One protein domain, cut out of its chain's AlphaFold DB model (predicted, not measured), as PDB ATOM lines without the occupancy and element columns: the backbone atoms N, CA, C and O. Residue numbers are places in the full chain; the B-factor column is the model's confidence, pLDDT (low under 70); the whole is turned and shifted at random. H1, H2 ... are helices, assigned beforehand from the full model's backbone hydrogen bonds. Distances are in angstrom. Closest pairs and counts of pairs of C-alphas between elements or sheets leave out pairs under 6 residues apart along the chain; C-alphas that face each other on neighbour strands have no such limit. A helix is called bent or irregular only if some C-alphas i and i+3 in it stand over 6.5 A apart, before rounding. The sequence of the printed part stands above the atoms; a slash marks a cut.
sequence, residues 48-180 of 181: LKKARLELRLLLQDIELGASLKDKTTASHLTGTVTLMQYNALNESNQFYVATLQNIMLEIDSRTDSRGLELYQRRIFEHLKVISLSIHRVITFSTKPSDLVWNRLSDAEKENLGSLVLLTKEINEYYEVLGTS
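AT A GLANCE: This is residues 48 to 180 of the 181 residues of an uncharacterized protein of Alteromonadaceae bacterium A_SAG1 (UniProt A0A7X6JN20). Four columns of helix run lengthwise in a bundle: H1, H5 and H4 are three of them, and H2 and H3, roughly end to end, make the fourth. Between H2 and H3 the chain leaves the bundle in a loop whose residues 90 to 95 stick out. The printed part has 133 residues with five named helices, H1 to H5 in chain order, and no named strand; the class is all helix. It is compact, with a radius of gyration of the C-alphas of 15.4 A and spans of 46 by 35 by 22 A.

IN THESE COORDINATES: Find C-alpha 48 at (-1.983, 5.310, -21.180); from there H1 runs to residue 67, 28.2 A. H2 is residues 74 to 84 and H3 residues 100 to 111. H4, residues 115 to 137, spans 31.9 A; it is irregular, with C-alphas 118 and 121 7.6 A apart, and has a kink of 41 degrees near residue 122. H5, residues 154 to 179, spans 38.5 A and ends at C-alpha 179, (-6.333, -6.664, -23.573).

HOW THE PARTS SIT: Look first at H1 and H5, which touch at Glu 63 and Val 164, their closest C-alphas, 5.0 A apart, at a shallow tilt of 20 degrees, opposite ways. H1 touches H2 with residues 58 to 66 alone, closest at C-alphas 65 and 76, 5.3 A. H1 touches H3, closest at C-alphas 51 and 103, 6.1 A. H2 and H3 only just touch, with 3 pairs of C-alphas within 8 A, closest at 84 and 100, 5.0 A; they run the same way. H4 touches H2, closest at C-alphas 127 and 81, 6.1 A. The hairpin of H4 and H5 is closest at C-alphas 126 and 159, 6.5 A. H1 and H4 are apart, as are H2 and H5. Every O i to N i+4 pair is within hydrogen-bond range in H1 and H2; H3 has 7 of 8, H4 17 of 19 and H5 20 of 22.

THE WHOLE: The two C-alphas farthest apart, those of Ser 141 and Ser 180, are 50.7 A apart. The printed part has no cut. The links H2 to H3 and H4 to H5 are long. Look for pLDDT under 70 at residues 88 to 96 and 178 to 180.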
ATOM      1  N   LEU A  48      -0.791   6.134 -20.992       89.19
ATOM      2  CA  LEU A  48      -1.983   5.310 -21.180       89.19
ATOM      3  C   LEU A  48      -2.236   4.375 -19.989       89.19
ATOM      4  O   LEU A  48      -3.361   4.276 -19.505       89.19
ATOM      5  N   LYS A  49      -1.191   3.721 -19.464       89.31
ATOM      6  CA  LYS A  49      -1.303   2.884 -18.258       89.31
ATOM      7  C   LYS A  49      -1.787   3.694 -17.053       89.31
ATOM      8  O   LYS A  49      -2.612   3.202 -16.286       89.31
ATOM      9  N   LYS A  50      -1.279   4.918 -16.889       90.00
ATOM     10  CA  LYS A  50      -1.711   5.839 -15.835       90.00
ATOM     11  C   LYS A  50      -3.173   6.253 -16.032       90.00
ATOM     12  O   LYS A  50      -3.950   6.093 -15.103       90.00
ATOM     13  N   ALA A  51      -3.556   6.685 -17.231       90.12
ATOM     14  CA  ALA A  51      -4.924   7.096 -17.546       90.12
ATOM     15  C   ALA A  51      -5.939   5.964 -17.313       90.12
ATOM     16  O   ALA A  51      -6.990   6.194 -16.731       90.12
ATOM     17  N   ARG A  52      -5.605   4.716 -17.675       91.56
ATOM     18  CA  ARG A  52      -6.454   3.543 -17.387       91.56
ATOM     19  C   ARG A  52      -6.637   3.294 -15.889       91.56
ATOM     20  O   ARG A  52      -7.730   2.948 -15.453       91.56
ATOM     21  N   LEU A  53      -5.575   3.461 -15.098       92.12
ATOM     22  CA  LEU A  53      -5.670   3.343 -13.643       92.12
ATOM     23  C   LEU A  53      -6.539   4.462 -13.056       92.12
ATOM     24  O   LEU A  53      -7.399   4.183 -12.228       92.12
ATOM     25  N   GLU A  54      -6.330   5.702 -13.500       91.62
ATOM     26  CA  GLU A  54      -7.138   6.849 -13.076       91.62
ATOM     27  C   GLU A  54      -8.611   6.661 -13.447       91.62
ATOM     28  O   GLU A  54      -9.468   6.904 -12.606       91.62
ATOM     29  N   LEU A  55      -8.907   6.152 -14.648       94.44
ATOM     30  CA  LEU A  55     -10.271   5.838 -15.071       94.44
ATOM     31  C   LEU A  55     -10.931   4.861 -14.098       94.44
ATOM     32  O   LEU A  55     -12.026   5.126 -13.614       94.44
ATOM     33  N   ARG A  56     -10.256   3.749 -13.787       94.44
ATOM     34  CA  ARG A  56     -10.794   2.718 -12.893       94.44
ATOM     35  C   ARG A  56     -11.079   3.269 -11.498       94.44
ATOM     36  O   ARG A  56     -12.149   3.015 -10.954       94.44
ATOM     37  N   LEU A  57     -10.133   4.018 -10.929       93.25
ATOM     38  CA  LEU A  57     -10.297   4.629  -9.606       93.25
ATOM     39  C   LEU A  57     -11.452   5.635  -9.603       93.25
ATOM     40  O   LEU A  57     -12.293   5.605  -8.713       93.25
ATOM     41  N   LEU A  58     -11.545   6.469 -10.639       94.19
ATOM     42  CA  LEU A  58     -12.595   7.473 -10.752       94.19
ATOM     43  C   LEU A  58     -13.980   6.827 -10.911       94.19
ATOM     44  O   LEU A  58     -14.938   7.250 -10.266       94.19
ATOM     45  N   LEU A  59     -14.097   5.775 -11.725       95.69
ATOM     46  CA  LEU A  59     -15.338   5.009 -11.870       95.69
ATOM     47  C   LEU A  59     -15.755   4.343 -10.554       95.69
ATOM     48  O   LEU A  59     -16.944   4.339 -10.235       95.69
ATOM     49  N   GLN A  60     -14.794   3.840  -9.777       94.69
ATOM     50  CA  GLN A  60     -15.045   3.282  -8.451       94.69
ATOM     51  C   GLN A  60     -15.547   4.352  -7.471       94.69
ATOM     52  O   GLN A  60     -16.502   4.101  -6.738       94.69
ATOM     53  N   ASP A  61     -14.964   5.551  -7.482       92.69
ATOM     54  CA  ASP A  61     -15.409   6.663  -6.635       92.69
ATOM     55  C   ASP A  61     -16.828   7.132  -7.000       92.69
ATOM     56  O   ASP A  61     -17.651   7.372  -6.110       92.69
ATOM     57  N   ILE A  62     -17.153   7.205  -8.297       94.00
ATOM     58  CA  ILE A  62     -18.513   7.505  -8.775       94.00
ATOM     59  C   ILE A  62     -19.494   6.412  -8.336       94.00
ATOM     60  O   ILE A  62     -20.569   6.724  -7.820       94.00
ATOM     61  N   GLU A  63     -19.140   5.137  -8.521       94.62
ATOM     62  CA  GLU A  63     -19.974   4.003  -8.108       94.62
ATOM     63  C   GLU A  63     -20.239   4.036  -6.599       94.62
ATOM     64  O   GLU A  63     -21.386   3.901  -6.158       94.62
ATOM     65  N   LEU A  64     -19.200   4.276  -5.795       91.25
ATOM     66  CA  LEU A  64     -19.334   4.434  -4.352       91.25
ATOM     67  C   LEU A  64     -20.288   5.586  -4.026       91.25
ATOM     68  O   LEU A  64     -21.272   5.355  -3.329       91.25
ATOM     69  N   GLY A  65     -20.085   6.781  -4.583       88.12
ATOM     70  CA  GLY A  65     -20.957   7.936  -4.339       88.12
ATOM     71  C   GLY A  65     -22.432   7.686  -4.681       88.12
ATOM     72  O   GLY A  65     -23.323   8.083  -3.923       88.12
ATOM     73  N   ALA A  66     -22.696   6.974  -5.778       91.12
ATOM     74  CA  ALA A  66     -24.045   6.641  -6.234       91.12
ATOM     75  C   ALA A  66     -24.707   5.488  -5.448       91.12
ATOM     76  O   ALA A  66     -25.933   5.424  -5.353       91.12
ATOM     77  N   SER A  67     -23.919   4.589  -4.851       92.38
ATOM     78  CA  SER A  67     -24.408   3.368  -4.185       92.38
ATOM     79  C   SER A  67     -24.770   3.533  -2.699       92.38
ATOM     80  O   SER A  67     -25.343   2.620  -2.101       92.38
ATOM     81  N   LEU A  68     -24.472   4.689  -2.091       89.75
ATOM     82  CA  LEU A  68     -24.577   4.911  -0.639       89.75
ATOM     83  C   LEU A  68     -26.006   4.953  -0.068       89.75
ATOM     84  O   LEU A  68     -26.165   4.820   1.150       89.75
ATOM     85  N   LYS A  69     -27.037   5.090  -0.913       92.12
ATOM     86  CA  LYS A  69     -28.462   5.102  -0.524       92.12
ATOM     87  C   LYS A  69     -28.734   6.033   0.666       92.12
ATOM     88  O   LYS A  69     -28.425   7.215   0.599       92.12
ATOM     89  N   ASP A  70     -29.244   5.517   1.785       90.81
ATOM     90  CA  ASP A  70     -29.602   6.302   2.975       90.81
ATOM     91  C   ASP A  70     -28.413   7.063   3.597       90.81
ATOM     92  O   ASP A  70     -28.612   7.971   4.404       90.81
ATOM     93  N   LYS A  71     -27.173   6.725   3.213       92.94
ATOM     94  CA  LYS A  71     -25.937   7.412   3.621       92.94
ATOM     95  C   LYS A  71     -25.472   8.480   2.621       92.94
ATOM     96  O   LYS A  71     -24.406   9.066   2.807       92.94
ATOM     97  N   THR A  72     -26.220   8.736   1.547       91.94
ATOM     98  CA  THR A  72     -25.884   9.775   0.568       91.94
ATOM     99  C   THR A  72     -25.973  11.152   1.223       91.94
ATOM    100  O   THR A  72     -27.024  11.546   1.738       91.94
ATOM    101  N   THR A  73     -24.863  11.890   1.182       93.12
ATOM    102  CA  THR A  73     -24.745  13.251   1.699       93.12
ATOM    103  C   THR A  73     -24.765  14.258   0.553       93.12
ATOM    104  O   THR A  73     -24.560  13.902  -0.613       93.12
ATOM    105  N   ALA A  74     -24.959  15.535   0.881       91.00
ATOM    106  CA  ALA A  74     -24.814  16.629  -0.074       91.00
ATOM    107  C   ALA A  74     -23.437  16.614  -0.774       91.00
ATOM    108  O   ALA A  74     -23.370  16.800  -1.989       91.00
ATOM    109  N   SER A  75     -22.353  16.318  -0.039       90.69
ATOM    110  CA  SER A  75     -20.999  16.208  -0.601       90.69
ATOM    111  C   SER A  75     -20.833  15.053  -1.586       90.69
ATOM    112  O   SER A  75     -20.067  15.178  -2.535       90.69
ATOM    113  N   HIS A  76     -21.536  13.931  -1.392       93.06
ATOM    114  CA  HIS A  76     -21.477  12.809  -2.331       93.06
ATOM    115  C   HIS A  76     -22.085  13.193  -3.686       93.06
ATOM    116  O   HIS A  76     -21.491  12.900  -4.724       93.06
ATOM    117  N   LEU A  77     -23.219  13.904  -3.696       90.69
ATOM    118  CA  LEU A  77     -23.845  14.361  -4.943       90.69
ATOM    119  C   LEU A  77     -22.973  15.391  -5.673       90.69
ATOM    120  O   LEU A  77     -22.711  15.237  -6.865       90.69
ATOM    121  N   THR A  78     -22.482  16.414  -4.968       90.25
ATOM    122  CA  THR A  78     -21.630  17.451  -5.577       90.25
ATOM    123  C   THR A  78     -20.282  16.894  -6.034       90.25
ATOM    124  O   THR A  78     -19.799  17.252  -7.112       90.25
ATOM    125  N   GLY A  79     -19.700  15.972  -5.263       89.50
ATOM    126  CA  GLY A  79     -18.496  15.236  -5.639       89.50
ATOM    127  C   GLY A  79     -18.702  14.417  -6.911       89.50
ATOM    128  O   GLY A  79     -17.906  14.527  -7.836       89.50
ATOM    129  N   THR A  80     -19.817  13.686  -7.011       91.50
ATOM    130  CA  THR A  80     -20.157  12.889  -8.204       91.50
ATOM    131  C   THR A  80     -20.244  13.759  -9.461       91.50
ATOM    132  O   THR A  80     -19.646  13.423 -10.481       91.50
ATOM    133  N   VAL A  81     -20.906  14.921  -9.387       90.88
ATOM    134  CA  VAL A  81     -20.949  15.878 -10.511       90.88
ATOM    135  C   VAL A  81     -19.549  16.354 -10.885       90.88
ATOM    136  O   VAL A  81     -19.191  16.357 -12.062       90.88
ATOM    137  N   THR A  82     -18.738  16.704  -9.888       88.44
ATOM    138  CA  THR A  82     -17.374  17.201 -10.101       88.44
ATOM    139  C   THR A  82     -16.478  16.159 -10.771       88.44
ATOM    140  O   THR A  82     -15.688  16.506 -11.646       88.44
ATOM    141  N   LEU A  83     -16.618  14.885 -10.400       91.50
ATOM    142  CA  LEU A  83     -15.867  13.779 -10.995       91.50
ATOM    143  C   LEU A  83     -16.334  13.461 -12.422       91.50
ATOM    144  O   LEU A  83     -15.524  13.052 -13.248       91.50
ATOM    145  N   MET A  84     -17.617  13.651 -12.734       91.06
ATOM    146  CA  MET A  84     -18.188  13.305 -14.040       91.06
ATOM    147  C   MET A  84     -18.074  14.412 -15.097       91.06
ATOM    148  O   MET A  84     -18.040  14.106 -16.291       91.06
ATOM    149  N   GLN A  85     -18.069  15.685 -14.697       86.31
ATOM    150  CA  GLN A  85     -18.133  16.818 -15.627       86.31
ATOM    151  C   GLN A  85     -16.881  16.947 -16.502       86.31
ATOM    152  O   GLN A  85     -15.762  16.672 -16.073       86.31
ATOM    153  N   TYR A  86     -17.049  17.423 -17.733       82.69
ATOM    154  CA  TYR A  86     -15.915  17.874 -18.530       82.69
ATOM    155  C   TYR A  86     -15.330  19.140 -17.902       82.69
ATOM    156  O   TYR A  86     -16.073  20.063 -17.567       82.69
ATOM    157  N   ASN A  87     -14.008  19.188 -17.756       78.50
ATOM    158  CA  ASN A  87     -13.324  20.394 -17.310       78.50
ATOM    159  C   ASN A  87     -12.403  20.876 -18.426       78.50
ATOM    160  O   ASN A  87     -11.352  20.276 -18.667       78.50
ATOM    161  N   ALA A  88     -12.829  21.942 -19.107       68.56
ATOM    162  CA  ALA A  88     -12.062  22.550 -20.179       68.56
ATOM    163  C   ALA A  88     -10.733  23.088 -19.639       68.56
ATOM    164  O   ALA A  88     -10.681  23.763 -18.606       68.56
ATOM    165  N   LEU A  89      -9.656  22.823 -20.374       63.56
ATOM    166  CA  LEU A  89      -8.381  23.485 -20.134       63.56
ATOM    167  C   LEU A  89      -8.555  24.966 -20.487       63.56
ATOM    168  O   LEU A  89      -8.741  25.320 -21.647       63.56
ATOM    169  N   ASN A  90      -8.550  25.820 -19.469       62.34
ATOM    170  CA  ASN A  90      -8.460  27.268 -19.623       62.34
ATOM    171  C   ASN A  90      -7.000  27.677 -19.397       62.34
ATOM    172  O   ASN A  90      -6.310  27.038 -18.605       62.34
ATOM    173  N   GLU A  91      -6.530  28.750 -20.029       61.03
ATOM    174  CA  GLU A  91      -5.174  29.288 -19.837       61.03
ATOM    175  C   GLU A  91      -4.883  29.631 -18.361       61.03
ATOM    176  O   GLU A  91      -3.736  29.599 -17.919       61.03
ATOM    177  N   SER A  92      -5.930  29.894 -17.572       63.81
ATOM    178  CA  SER A  92      -5.861  30.089 -16.118       63.81
ATOM    179  C   SER A  92      -5.824  28.790 -15.293       63.81
ATOM    180  O   SER A  92      -5.391  28.816 -14.140       63.81
ATOM    181  N   ASN A  93      -6.236  27.649 -15.856       58.19
ATOM    182  CA  ASN A  93      -6.198  26.334 -15.211       58.19
ATOM    183  C   ASN A  93      -4.854  25.655 -15.500       58.19
ATOM    184  O   ASN A  93      -4.721  24.843 -16.412       58.19
ATOM    185  N   GLN A  94      -3.849  25.960 -14.678       53.28
ATOM    186  CA  GLN A  94      -2.513  25.355 -14.787       53.28
ATOM    187  C   GLN A  94      -2.490  23.846 -14.480       53.28
ATOM    188  O   GLN A  94      -1.509  23.171 -14.791       53.28
ATOM    189  N   PHE A  95      -3.552  23.302 -13.874       56.88
ATOM    190  CA  PHE A  95      -3.619  21.910 -13.438       56.88
ATOM    191  C   PHE A  95      -4.686  21.129 -14.206       56.88
ATOM    192  O   PHE A  95      -5.857  21.506 -14.236       56.88
ATOM    193  N   TYR A  96      -4.276  19.997 -14.781       64.81
ATOM    194  CA  TYR A  96      -5.198  18.986 -15.289       64.81
ATOM    195  C   TYR A  96      -6.019  18.425 -14.125       64.81
ATOM    196  O   TYR A  96      -5.463  17.864 -13.180       64.81
ATOM    197  N   VAL A  97      -7.342  18.563 -14.206       71.38
ATOM    198  CA  VAL A  97      -8.266  17.903 -13.279       71.38
ATOM    199  C   VAL A  97      -8.750  16.622 -13.939       71.38
ATOM    200  O   VAL A  97      -9.363  16.652 -15.010       71.38
ATOM    201  N   ALA A  98      -8.459  15.503 -13.285       79.69
ATOM    202  CA  ALA A  98      -8.889  14.186 -13.714       79.69
ATOM    203  C   ALA A  98     -10.402  14.048 -13.484       79.69
ATOM    204  O   ALA A  98     -10.855  13.844 -12.360       79.69
ATOM    205  N   THR A  99     -11.176  14.205 -14.555       90.62
ATOM    206  CA  THR A  99     -12.614  13.917 -14.588       90.62
ATOM    207  C   THR A  99     -12.881  12.762 -15.544       90.62
ATOM    208  O   THR A  99     -12.057  12.475 -16.414       90.62
ATOM    209  N   LEU A 100     -14.034  12.106 -15.412       92.75
ATOM    210  CA  LEU A 100     -14.418  10.967 -16.244       92.75
ATOM    211  C   LEU A 100     -14.256  11.286 -17.736       92.75
ATOM    212  O   LEU A 100     -13.539  10.587 -18.446       92.75
ATOM    213  N   GLN A 101     -14.855  12.390 -18.188       90.94
ATOM    214  CA  GLN A 101     -14.803  12.809 -19.592       90.94
ATOM    215  C   GLN A 101     -13.377  13.168 -20.044       90.94
ATOM    216  O   GLN A 101     -12.988  12.811 -21.154       90.94
ATOM    217  N   ASN A 102     -12.574  13.814 -19.189       89.31
ATOM    218  CA  ASN A 102     -11.186  14.162 -19.512       89.31
ATOM    219  C   ASN A 102     -10.303  12.914 -19.666       89.31
ATOM    220  O   ASN A 102      -9.524  12.823 -20.613       89.31
ATOM    221  N   ILE A 103     -10.449  11.931 -18.773       91.38
ATOM    222  CA  ILE A 103      -9.679  10.683 -18.838       91.38
ATOM    223  C   ILE A 103     -10.110   9.840 -20.042       91.38
ATOM    224  O   ILE A 103      -9.260   9.291 -20.739       91.38
ATOM    225  N   MET A 104     -11.415   9.753 -20.317       92.00
ATOM    226  CA  MET A 104     -11.923   9.057 -21.503       92.00
ATOM    227  C   MET A 104     -11.360   9.675 -22.788       92.00
ATOM    228  O   MET A 104     -10.874   8.944 -23.648       92.00
ATOM    229  N   LEU A 105     -11.320  11.010 -22.883       89.69
ATOM    230  CA  LEU A 105     -10.700  11.725 -24.004       89.69
ATOM    231  C   LEU A 105      -9.192  11.436 -24.125       89.69
ATOM    232  O   LEU A 105      -8.669  11.235 -25.225       89.69
ATOM    233  N   GLU A 106      -8.480  11.398 -22.997       88.31
ATOM    234  CA  GLU A 106      -7.048  11.090 -22.945       88.31
ATOM    235  C   GLU A 106      -6.751   9.669 -23.456       88.31
ATOM    236  O   GLU A 106      -5.776   9.470 -24.184       88.31
ATOM    237  N   ILE A 107      -7.596   8.691 -23.120       90.38
ATOM    238  CA  ILE A 107      -7.471   7.307 -23.598       90.38
ATOM    239  C   ILE A 107      -7.863   7.201 -25.077       90.38
ATOM    240  O   ILE A 107      -7.103   6.630 -25.863       90.38
ATOM    241  N   ASP A 108      -9.000   7.779 -25.470       90.62
ATOM    242  CA  ASP A 108      -9.526   7.726 -26.840       90.62
ATOM    243  C   ASP A 108      -8.543   8.332 -27.850       90.62
ATOM    244  O   ASP A 108      -8.205   7.698 -28.850       90.62
ATOM    245  N   SER A 109      -7.958   9.488 -27.526       87.25
ATOM    246  CA  SER A 109      -6.926  10.141 -28.352       87.25
ATOM    247  C   SER A 109      -5.645   9.316 -28.548       87.25
ATOM    248  O   SER A 109      -4.818   9.659 -29.393       87.25
ATOM    249  N   ARG A 110      -5.455   8.239 -27.774       85.69
ATOM    250  CA  ARG A 110      -4.252   7.388 -27.790       85.69
ATOM    251  C   ARG A 110      -4.510   5.953 -28.229       85.69
ATOM    252  O   ARG A 110      -3.543   5.229 -28.450       85.69
ATOM    253  N   THR A 111      -5.768   5.524 -28.315       84.12
ATOM    254  CA  THR A 111      -6.125   4.120 -28.583       84.12
ATOM    255  C   THR A 111      -7.098   3.929 -29.746       84.12
ATOM    256  O   THR A 111      -7.561   2.814 -29.953       84.12
ATOM    257  N   ASP A 112      -7.379   4.988 -30.520       81.75
ATOM    258  CA  ASP A 112      -8.378   5.006 -31.612       81.75
ATOM    259  C   ASP A 112      -9.770   4.514 -31.157       81.75
ATOM    260  O   ASP A 112     -10.619   4.100 -31.949       81.75
ATOM    261  N   SER A 113     -10.015   4.546 -29.844       87.19
ATOM    262  CA  SER A 113     -11.289   4.184 -29.246       87.19
ATOM    263  C   SER A 113     -12.248   5.364 -29.278       87.19
ATOM    264  O   SER A 113     -11.851   6.525 -29.288       87.19
ATOM    265  N   ARG A 114     -13.544   5.049 -29.277       90.38
ATOM    266  CA  ARG A 114     -14.632   6.037 -29.299       90.38
ATOM    267  C   ARG A 114     -15.519   5.926 -28.063       90.38
ATOM    268  O   ARG A 114     -16.740   6.033 -28.154       90.38
ATOM    269  N   GLY A 115     -14.919   5.628 -26.909       90.69
ATOM    270  CA  GLY A 115     -15.689   5.386 -25.687       90.69
ATOM    271  C   GLY A 115     -16.413   6.643 -25.218       90.69
ATOM    272  O   GLY A 115     -17.582   6.575 -24.847       90.69
ATOM    273  N   LEU A 116     -15.766   7.806 -25.310       91.56
ATOM    274  CA  LEU A 116     -16.398   9.079 -24.992       91.56
ATOM    275  C   LEU A 116     -17.613   9.315 -25.886       91.56
ATOM    276  O   LEU A 116     -18.694   9.561 -25.369       91.56
ATOM    277  N   GLU A 117     -17.471   9.163 -27.203       91.81
ATOM    278  CA  GLU A 117     -18.581   9.313 -28.154       91.81
ATOM    279  C   GLU A 117     -19.753   8.375 -27.816       91.81
ATOM    280  O   GLU A 117     -20.906   8.809 -27.784       91.81
ATOM    281  N   LEU A 118     -19.455   7.113 -27.492       95.19
ATOM    282  CA  LEU A 118     -20.449   6.094 -27.157       95.19
ATOM    283  C   LEU A 118     -21.245   6.433 -25.885       95.19
ATOM    284  O   LEU A 118     -22.468   6.266 -25.854       95.19
ATOM    285  N   TYR A 119     -20.574   6.908 -24.833       95.62
ATOM    286  CA  TYR A 119     -21.192   7.101 -23.516       95.62
ATOM    287  C   TYR A 119     -21.591   8.552 -23.207       95.62
ATOM    288  O   TYR A 119     -22.368   8.768 -22.273       95.62
ATOM    289  N   GLN A 120     -21.151   9.543 -23.995       92.56
ATOM    290  CA  GLN A 120     -21.331  10.976 -23.714       92.56
ATOM    291  C   GLN A 120     -22.780  11.345 -23.404       92.56
ATOM    292  O   GLN A 120     -23.059  12.052 -22.433       92.56
ATOM    293  N   ARG A 121     -23.723  10.850 -24.214       93.19
ATOM    294  CA  ARG A 121     -25.147  11.149 -24.033       93.19
ATOM    295  C   ARG A 121     -25.655  10.655 -22.679       93.19
ATOM    296  O   ARG A 121     -26.361  11.385 -21.996       93.19
ATOM    297  N   ARG A 122     -25.283   9.438 -22.273       95.94
ATOM    298  CA  ARG A 122     -25.715   8.854 -20.993       95.94
ATOM    299  C   ARG A 122     -25.065   9.563 -19.810       95.94
ATOM    300  O   ARG A 122     -25.756   9.875 -18.846       95.94
ATOM    301  N   ILE A 123     -23.773   9.889 -19.914       94.25
ATOM    302  CA  ILE A 123     -23.057  10.693 -18.911       94.25
ATOM    303  C   ILE A 123     -23.772  12.034 -18.702       94.25
ATOM    304  O   ILE A 123     -24.020  12.431 -17.563       94.25
ATOM    305  N   PHE A 124     -24.149  12.706 -19.793       92.69
ATOM    306  CA  PHE A 124     -24.862  13.979 -19.741       92.69
ATOM    307  C   PHE A 124     -26.241  13.867 -19.077       92.69
ATOM    308  O   PHE A 124     -26.566  14.695 -18.227       92.69
ATOM    309  N   GLU A 125     -27.040  12.848 -19.410       94.56
ATOM    310  CA  GLU A 125     -28.355  12.658 -18.781       94.56
ATOM    311  C   GLU A 125     -28.235  12.452 -17.263       94.56
ATOM    312  O   GLU A 125     -28.945  13.105 -16.495       94.56
ATOM    313  N   HIS A 126     -27.276  11.641 -16.803       95.06
ATOM    314  CA  HIS A 126     -27.032  11.472 -15.368       95.06
ATOM    315  C   HIS A 126     -26.584  12.770 -14.694       95.06
ATOM    316  O   HIS A 126     -27.120  13.131 -13.643       95.06
ATOM    317  N   LEU A 127     -25.636  13.495 -15.301       93.25
ATOM    318  CA  LEU A 127     -25.163  14.790 -14.806       93.25
ATOM    319  C   LEU A 127     -26.306  15.795 -14.665       93.25
ATOM    320  O   LEU A 127     -26.383  16.502 -13.660       93.25
ATOM    321  N   LYS A 128     -27.201  15.844 -15.653       92.56
ATOM    322  CA  LYS A 128     -28.367  16.727 -15.658       92.56
ATOM    323  C   LYS A 128     -29.296  16.417 -14.491       92.56
ATOM    324  O   LYS A 128     -29.654  17.334 -13.756       92.56
ATOM    325  N   VAL A 129     -29.660  15.147 -14.299       94.50
ATOM    326  CA  VAL A 129     -30.536  14.741 -13.191       94.50
ATOM    327  C   VAL A 129     -29.895  15.090 -11.849       94.50
ATOM    328  O   VAL A 129     -30.516  15.788 -11.055       94.50
ATOM    329  N   ILE A 130     -28.632  14.711 -11.626       92.62
ATOM    330  CA  ILE A 130     -27.942  14.962 -10.348       92.62
ATOM    331  C   ILE A 130     -27.790  16.465 -10.081       92.62
ATOM    332  O   ILE A 130     -28.001  16.915  -8.956       92.62
ATOM    333  N   SER A 131     -27.472  17.263 -11.103       90.62
ATOM    334  CA  SER A 131     -27.347  18.721 -10.967       90.62
ATOM    335  C   SER A 131     -28.676  19.380 -10.592       90.62
ATOM    336  O   SER A 131     -28.708  20.265  -9.735       90.62
ATOM    337  N   LEU A 132     -29.788  18.929 -11.181       90.69
ATOM    338  CA  LEU A 132     -31.126  19.401 -10.816       90.69
ATOM    339  C   LEU A 132     -31.500  18.983  -9.388       90.69
ATOM    340  O   LEU A 132     -32.030  19.799  -8.632       90.69
ATOM    341  N   SER A 133     -31.162  17.754  -8.987       90.62
ATOM    342  CA  SER A 133     -31.342  17.283  -7.610       90.62
ATOM    343  C   SER A 133     -30.565  18.137  -6.617       90.62
ATOM    344  O   SER A 133     -31.115  18.544  -5.596       90.62
ATOM    345  N   ILE A 134     -29.308  18.463  -6.928       90.25
ATOM    346  CA  ILE A 134     -28.475  19.360  -6.121       90.25
ATOM    347  C   ILE A 134     -29.147  20.721  -5.974       90.25
ATOM    348  O   ILE A 134     -29.311  21.183  -4.852       90.25
ATOM    349  N   HIS A 135     -29.587  21.336  -7.073       87.88
ATOM    350  CA  HIS A 135     -30.203  22.662  -7.023       87.88
ATOM    351  C   HIS A 135     -31.480  22.693  -6.169       87.88
ATOM    352  O   HIS A 135     -31.768  23.685  -5.504       87.88
ATOM    353  N   ARG A 136     -32.237  21.590  -6.156       89.94
ATOM    354  CA  ARG A 136     -33.456  21.455  -5.354       89.94
ATOM    355  C   ARG A 136     -33.174  21.159  -3.880       89.94
ATOM    356  O   ARG A 136     -33.899  21.636  -3.012       89.94
ATOM    357  N   VAL A 137     -32.182  20.314  -3.596       87.88
ATOM    358  CA  VAL A 137     -31.961  19.747  -2.256       87.88
ATOM    359  C   VAL A 137     -30.928  20.530  -1.442       87.88
ATOM    360  O   VAL A 137     -31.028  20.558  -0.213       87.88
ATOM    361  N   ILE A 138     -29.962  21.165  -2.107       85.44
ATOM    362  CA  ILE A 138     -28.888  21.939  -1.482       85.44
ATOM    363  C   ILE A 138     -29.275  23.417  -1.474       85.44
ATOM    364  O   ILE A 138     -29.263  24.104  -2.491       85.44
ATOM    365  N   THR A 139     -29.595  23.912  -0.284       83.06
ATOM    366  CA  THR A 139     -29.840  25.331   0.002       83.06
ATOM    367  C   THR A 139     -28.619  25.970   0.668       83.06
ATOM    368  O   THR A 139     -27.695  25.272   1.083       83.06
ATOM    369  N   PHE A 140     -28.635  27.295   0.869       79.56
ATOM    370  CA  PHE A 140     -27.557  28.016   1.566       79.56
ATOM    371  C   PHE A 140     -27.269  27.503   2.992       79.56
ATOM    372  O   PHE A 140     -26.188  27.739   3.524       79.56
ATOM    373  N   SER A 141     -28.231  26.825   3.623       85.00
ATOM    374  CA  SER A 141     -28.112  26.271   4.974       85.00
ATOM    375  C   SER A 141     -27.692  24.799   5.005       85.00
ATOM    376  O   SER A 141     -27.445  24.265   6.086       85.00
ATOM    377  N   THR A 142     -27.615  24.137   3.846       87.12
ATOM    378  CA  THR A 142     -27.270  22.714   3.749       87.12
ATOM    379  C   THR A 142     -25.769  22.527   3.934       87.12
ATOM    380  O   THR A 142     -24.963  23.122   3.218       87.12
ATOM    381  N   LYS A 143     -25.373  21.682   4.889       91.44
ATOM    382  CA  LYS A 143     -23.969  21.338   5.123       91.44
ATOM    383  C   LYS A 143     -23.546  20.165   4.232       91.44
ATOM    384  O   LYS A 143     -24.368  19.301   3.930       91.44
ATOM    385  N   PRO A 144     -22.253  20.052   3.870       88.88
ATOM    386  CA  PRO A 144     -21.755  18.940   3.053       88.88
ATOM    387  C   PRO A 144     -22.055  17.546   3.633       88.88
ATOM    388  O   PRO A 144     -22.278  16.605   2.878       88.88
ATOM    389  N   SER A 145     -22.092  17.421   4.962       92.00
ATOM    390  CA  SER A 145     -22.373  16.174   5.687       92.00
ATOM    391  C   SER A 145     -23.860  15.831   5.815       92.00
ATOM    392  O   SER A 145     -24.185  14.772   6.350       92.00
ATOM    393  N   ASP A 146     -24.767  16.715   5.395       92.94
ATOM    394  CA  ASP A 146     -26.201  16.495   5.568       92.94
ATOM    395  C   ASP A 146     -26.670  15.337   4.688       92.94
ATOM    396  O   ASP A 146     -26.350  15.281   3.499       92.94
ATOM    397  N   LEU A 147     -27.451  14.426   5.272       94.06
ATOM    398  CA  LEU A 147     -28.063  13.312   4.553       94.06
ATOM    399  C   LEU A 147     -29.203  13.821   3.668       94.06
ATOM    400  O   LEU A 147     -30.119  14.504   4.133       94.06
ATOM    401  N   VAL A 148     -29.156  13.462   2.388       93.50
ATOM    402  CA  VAL A 148     -30.058  14.004   1.358       93.50
ATOM    403  C   VAL A 148     -30.938  12.952   0.693       93.50
ATOM    404  O   VAL A 148     -31.883  13.317   0.002       93.50
ATOM    405  N   TRP A 149     -30.700  11.661   0.942       93.44
ATOM    406  CA  TRP A 149     -31.403  10.558   0.276       93.44
ATOM    407  C   TRP A 149     -32.932  10.634   0.363       93.44
ATOM    408  O   TRP A 149     -33.621  10.535  -0.649       93.44
ATOM    409  N   ASN A 150     -33.472  10.908   1.554       92.19
ATOM    410  CA  ASN A 150     -34.921  11.016   1.770       92.19
ATOM    411  C   ASN A 150     -35.550  12.238   1.090       92.19
ATOM    412  O   ASN A 150     -36.767  12.321   0.969       92.19
ATOM    413  N   ARG A 151     -34.727  13.204   0.670       91.81
ATOM    414  CA  ARG A 151     -35.180  14.380  -0.070       91.81
ATOM    415  C   ARG A 151     -35.208  14.121  -1.573       91.81
ATOM    416  O   ARG A 151     -35.804  14.932  -2.278       91.81
ATOM    417  N   LEU A 152     -34.582  13.045  -2.057       93.31
ATOM    418  CA  LEU A 152     -34.572  12.654  -3.466       93.31
ATOM    419  C   LEU A 152     -35.901  12.005  -3.874       93.31
ATOM    420  O   LEU A 152     -36.501  11.249  -3.108       93.31
ATOM    421  N   SER A 153     -36.344  12.292  -5.095       95.19
ATOM    422  CA  SER A 153     -37.465  11.606  -5.733       95.19
ATOM    423  C   SER A 153     -37.062  10.195  -6.162       95.19
ATOM    424  O   SER A 153     -35.877   9.872  -6.265       95.19
ATOM    425  N   ASP A 154     -38.041   9.340  -6.443       95.25
ATOM    426  CA  ASP A 154     -37.753   7.960  -6.844       95.25
ATOM    427  C   ASP A 154     -37.034   7.885  -8.199       95.25
ATOM    428  O   ASP A 154     -36.114   7.087  -8.345       95.25
ATOM    429  N   ALA A 155     -37.335   8.800  -9.127       94.31
ATOM    430  CA  ALA A 155     -36.608   8.927 -10.391       94.31
ATOM    431  C   ALA A 155     -35.134   9.332 -10.188       94.31
ATOM    432  O   ALA A 155     -34.249   8.863 -10.897       94.31
ATOM    433  N   GLU A 156     -34.839  10.184  -9.201       94.94
ATOM    434  CA  GLU A 156     -33.459  10.571  -8.875       94.94
ATOM    435  C   GLU A 156     -32.686   9.402  -8.245       94.94
ATOM    436  O   GLU A 156     -31.515   9.187  -8.565       94.94
ATOM    437  N   LYS A 157     -33.343   8.606  -7.393       95.19
ATOM    438  CA  LYS A 157     -32.761   7.382  -6.818       95.19
ATOM    439  C   LYS A 157     -32.509   6.324  -7.893       95.19
ATOM    440  O   LYS A 157     -31.447   5.703  -7.896       95.19
ATOM    441  N   GLU A 158     -33.450   6.141  -8.817       95.62
ATOM    442  CA  GLU A 158     -33.296   5.246  -9.967       95.62
ATOM    443  C   GLU A 158     -32.137   5.697 -10.862       95.62
ATOM    444  O   GLU A 158     -31.301   4.881 -11.245       95.62
ATOM    445  N   ASN A 159     -32.012   7.003 -11.111       96.19
ATOM    446  CA  ASN A 159     -30.897   7.569 -11.861       96.19
ATOM    447  C   ASN A 159     -29.536   7.268 -11.206       96.19
ATOM    448  O   ASN A 159     -28.595   6.918 -11.915       96.19
ATOM    449  N   LEU A 160     -29.426   7.357  -9.874       94.75
ATOM    450  CA  LEU A 160     -28.209   6.956  -9.150       94.75
ATOM    451  C   LEU A 160     -27.943   5.447  -9.274       94.75
ATOM    452  O   LEU A 160     -26.803   5.039  -9.480       94.75
ATOM    453  N   GLY A 161     -28.985   4.612  -9.229       94.25
ATOM    454  CA  GLY A 161     -28.860   3.174  -9.482       94.25
ATOM    455  C   GLY A 161     -28.374   2.857 -10.901       94.25
ATOM    456  O   GLY A 161     -27.464   2.053 -11.083       94.25
ATOM    457  N   SER A 162     -28.923   3.531 -11.912       95.88
ATOM    458  CA  SER A 162     -28.497   3.384 -13.307       95.88
ATOM    459  C   SER A 162     -27.095   3.948 -13.557       95.88
ATOM    460  O   SER A 162     -26.402   3.461 -14.451       95.88
ATOM    461  N   LEU A 163     -26.645   4.936 -12.779       96.31
ATOM    462  CA  LEU A 163     -25.279   5.450 -12.868       96.31
ATOM    463  C   LEU A 163     -24.250   4.381 -12.469       96.31
ATOM    464  O   LEU A 163     -23.224   4.257 -13.128       96.31
ATOM    465  N   VAL A 164     -24.550   3.559 -11.458       95.19
ATOM    466  CA  VAL A 164     -23.705   2.410 -11.071       95.19
ATOM    467  C   VAL A 164     -23.576   1.386 -12.205       95.19
ATOM    468  O   VAL A 164     -22.542   0.742 -12.355       95.19
ATOM    469  N   LEU A 165     -24.620   1.207 -13.016       96.19
ATOM    470  CA  LEU A 165     -24.541   0.333 -14.190       96.19
ATOM    471  C   LEU A 165     -23.663   0.960 -15.275       96.19
ATOM    472  O   LEU A 165     -22.786   0.292 -15.818       96.19
ATOM    473  N   LEU A 166     -23.834   2.261 -15.527       96.62
ATOM    474  CA  LEU A 166     -23.018   2.985 -16.495       96.62
ATOM    475  C   LEU A 166     -21.523   2.930 -16.145       96.62
ATOM    476  O   LEU A 166     -20.707   2.749 -17.046       96.62
ATOM    477  N   THR A 167     -21.144   3.061 -14.869       96.19
ATOM    478  CA  THR A 167     -19.725   2.995 -14.486       96.19
ATOM    479  C   THR A 167     -19.105   1.635 -14.802       96.19
ATOM    480  O   THR A 167     -17.970   1.581 -15.276       96.19
ATOM    481  N   LYS A 168     -19.857   0.547 -14.607       95.25
ATOM    482  CA  LYS A 168     -19.415  -0.817 -14.934       95.25
ATOM    483  C   LYS A 168     -19.240  -1.010 -16.430       95.25
ATOM    484  O   LYS A 168     -18.183  -1.462 -16.855       95.25
ATOM    485  N   GLU A 169     -20.223  -0.585 -17.219       95.94
ATOM    486  CA  GLU A 169     -20.159  -0.677 -18.679       95.94
ATOM    487  C   GLU A 169     -18.963   0.098 -19.256       95.94
ATOM    488  O   GLU A 169     -18.260  -0.411 -20.127       95.94
ATOM    489  N   ILE A 170     -18.694   1.309 -18.748       96.12
ATOM    490  CA  ILE A 170     -17.524   2.096 -19.165       96.12
ATOM    491  C   ILE A 170     -16.228   1.364 -18.791       96.12
ATOM    492  O   ILE A 170     -15.315   1.287 -19.615       96.12
ATOM    493  N   ASN A 171     -16.129   0.821 -17.571       94.75
ATOM    494  CA  ASN A 171     -14.931   0.092 -17.147       94.75
ATOM    495  C   ASN A 171     -14.684  -1.136 -18.036       94.75
ATOM    496  O   ASN A 171     -13.572  -1.319 -18.524       94.75
ATOM    497  N   GLU A 172     -15.719  -1.935 -18.297       94.25
ATOM    498  CA  GLU A 172     -15.641  -3.124 -19.155       94.25
ATOM    499  C   GLU A 172     -15.185  -2.778 -20.577       94.25
ATOM    500  O   GLU A 172     -14.272  -3.416 -21.108       94.25
ATOM    501  N   TYR A 173     -15.749  -1.724 -21.176       94.19
ATOM    502  CA  TYR A 173     -15.363  -1.262 -22.511       94.19
ATOM    503  C   TYR A 173     -13.860  -0.943 -22.603       94.19
ATOM    504  O   TYR A 173     -13.163  -1.418 -23.506       94.19
ATOM    505  N   TYR A 174     -13.331  -0.180 -21.643       91.62
ATOM    506  CA  TYR A 174     -11.918   0.205 -21.644       91.62
ATOM    507  C   TYR A 174     -10.970  -0.913 -21.183       91.62
ATOM    508  O   TYR A 174      -9.788  -0.889 -21.543       91.62
ATOM    509  N   GLU A 175     -11.454  -1.913 -20.442       88.81
ATOM    510  CA  GLU A 175     -10.676  -3.112 -20.112       88.81
ATOM    511  C   GLU A 175     -10.490  -4.034 -21.320       88.81
ATOM    512  O   GLU A 175      -9.361  -4.454 -21.578       88.81
ATOM    513  N   VAL A 176     -11.538  -4.269 -22.118       85.75
ATOM    514  CA  VAL A 176     -11.453  -5.069 -23.357       85.75
ATOM    515  C   VAL A 176     -10.499  -4.429 -24.372       85.75
ATOM    516  O   VAL A 176      -9.675  -5.108 -24.996       85.75
ATOM    517  N   LEU A 177     -10.532  -3.100 -24.496       77.81
ATOM    518  CA  LEU A 177      -9.555  -2.349 -25.295       77.81
ATOM    519  C   LEU A 177      -8.125  -2.476 -24.751       77.81
ATOM    520  O   LEU A 177      -7.155  -2.343 -25.494       77.81
ATOM    521  N   GLY A 178      -7.974  -2.727 -23.451       66.44
ATOM    522  CA  GLY A 178      -6.682  -2.904 -22.801       66.44
ATOM    523  C   GLY A 178      -6.027  -4.261 -23.008       66.44
ATOM    524  O   GLY A 178      -4.805  -4.338 -22.904       66.44
ATOM    525  N   THR A 179      -6.811  -5.295 -23.314       61.25
ATOM    526  CA  THR A 179      -6.333  -6.664 -23.573       61.25
ATOM    527  C   THR A 179      -6.099  -6.963 -25.055       61.25
ATOM    528  O   THR A 179      -5.535  -8.002 -25.380       61.25
ATOM    529  N   SER A 180      -6.539  -6.074 -25.949       50.91
ATOM    530  CA  SER A 180      -6.504  -6.261 -27.410       50.91
ATOM    531  C   SER A 180      -5.239  -5.700 -28.088       50.91
ATOM    532  O   SER A 180      -5.183  -5.623 -29.314       50.91
TER     533      SER A 180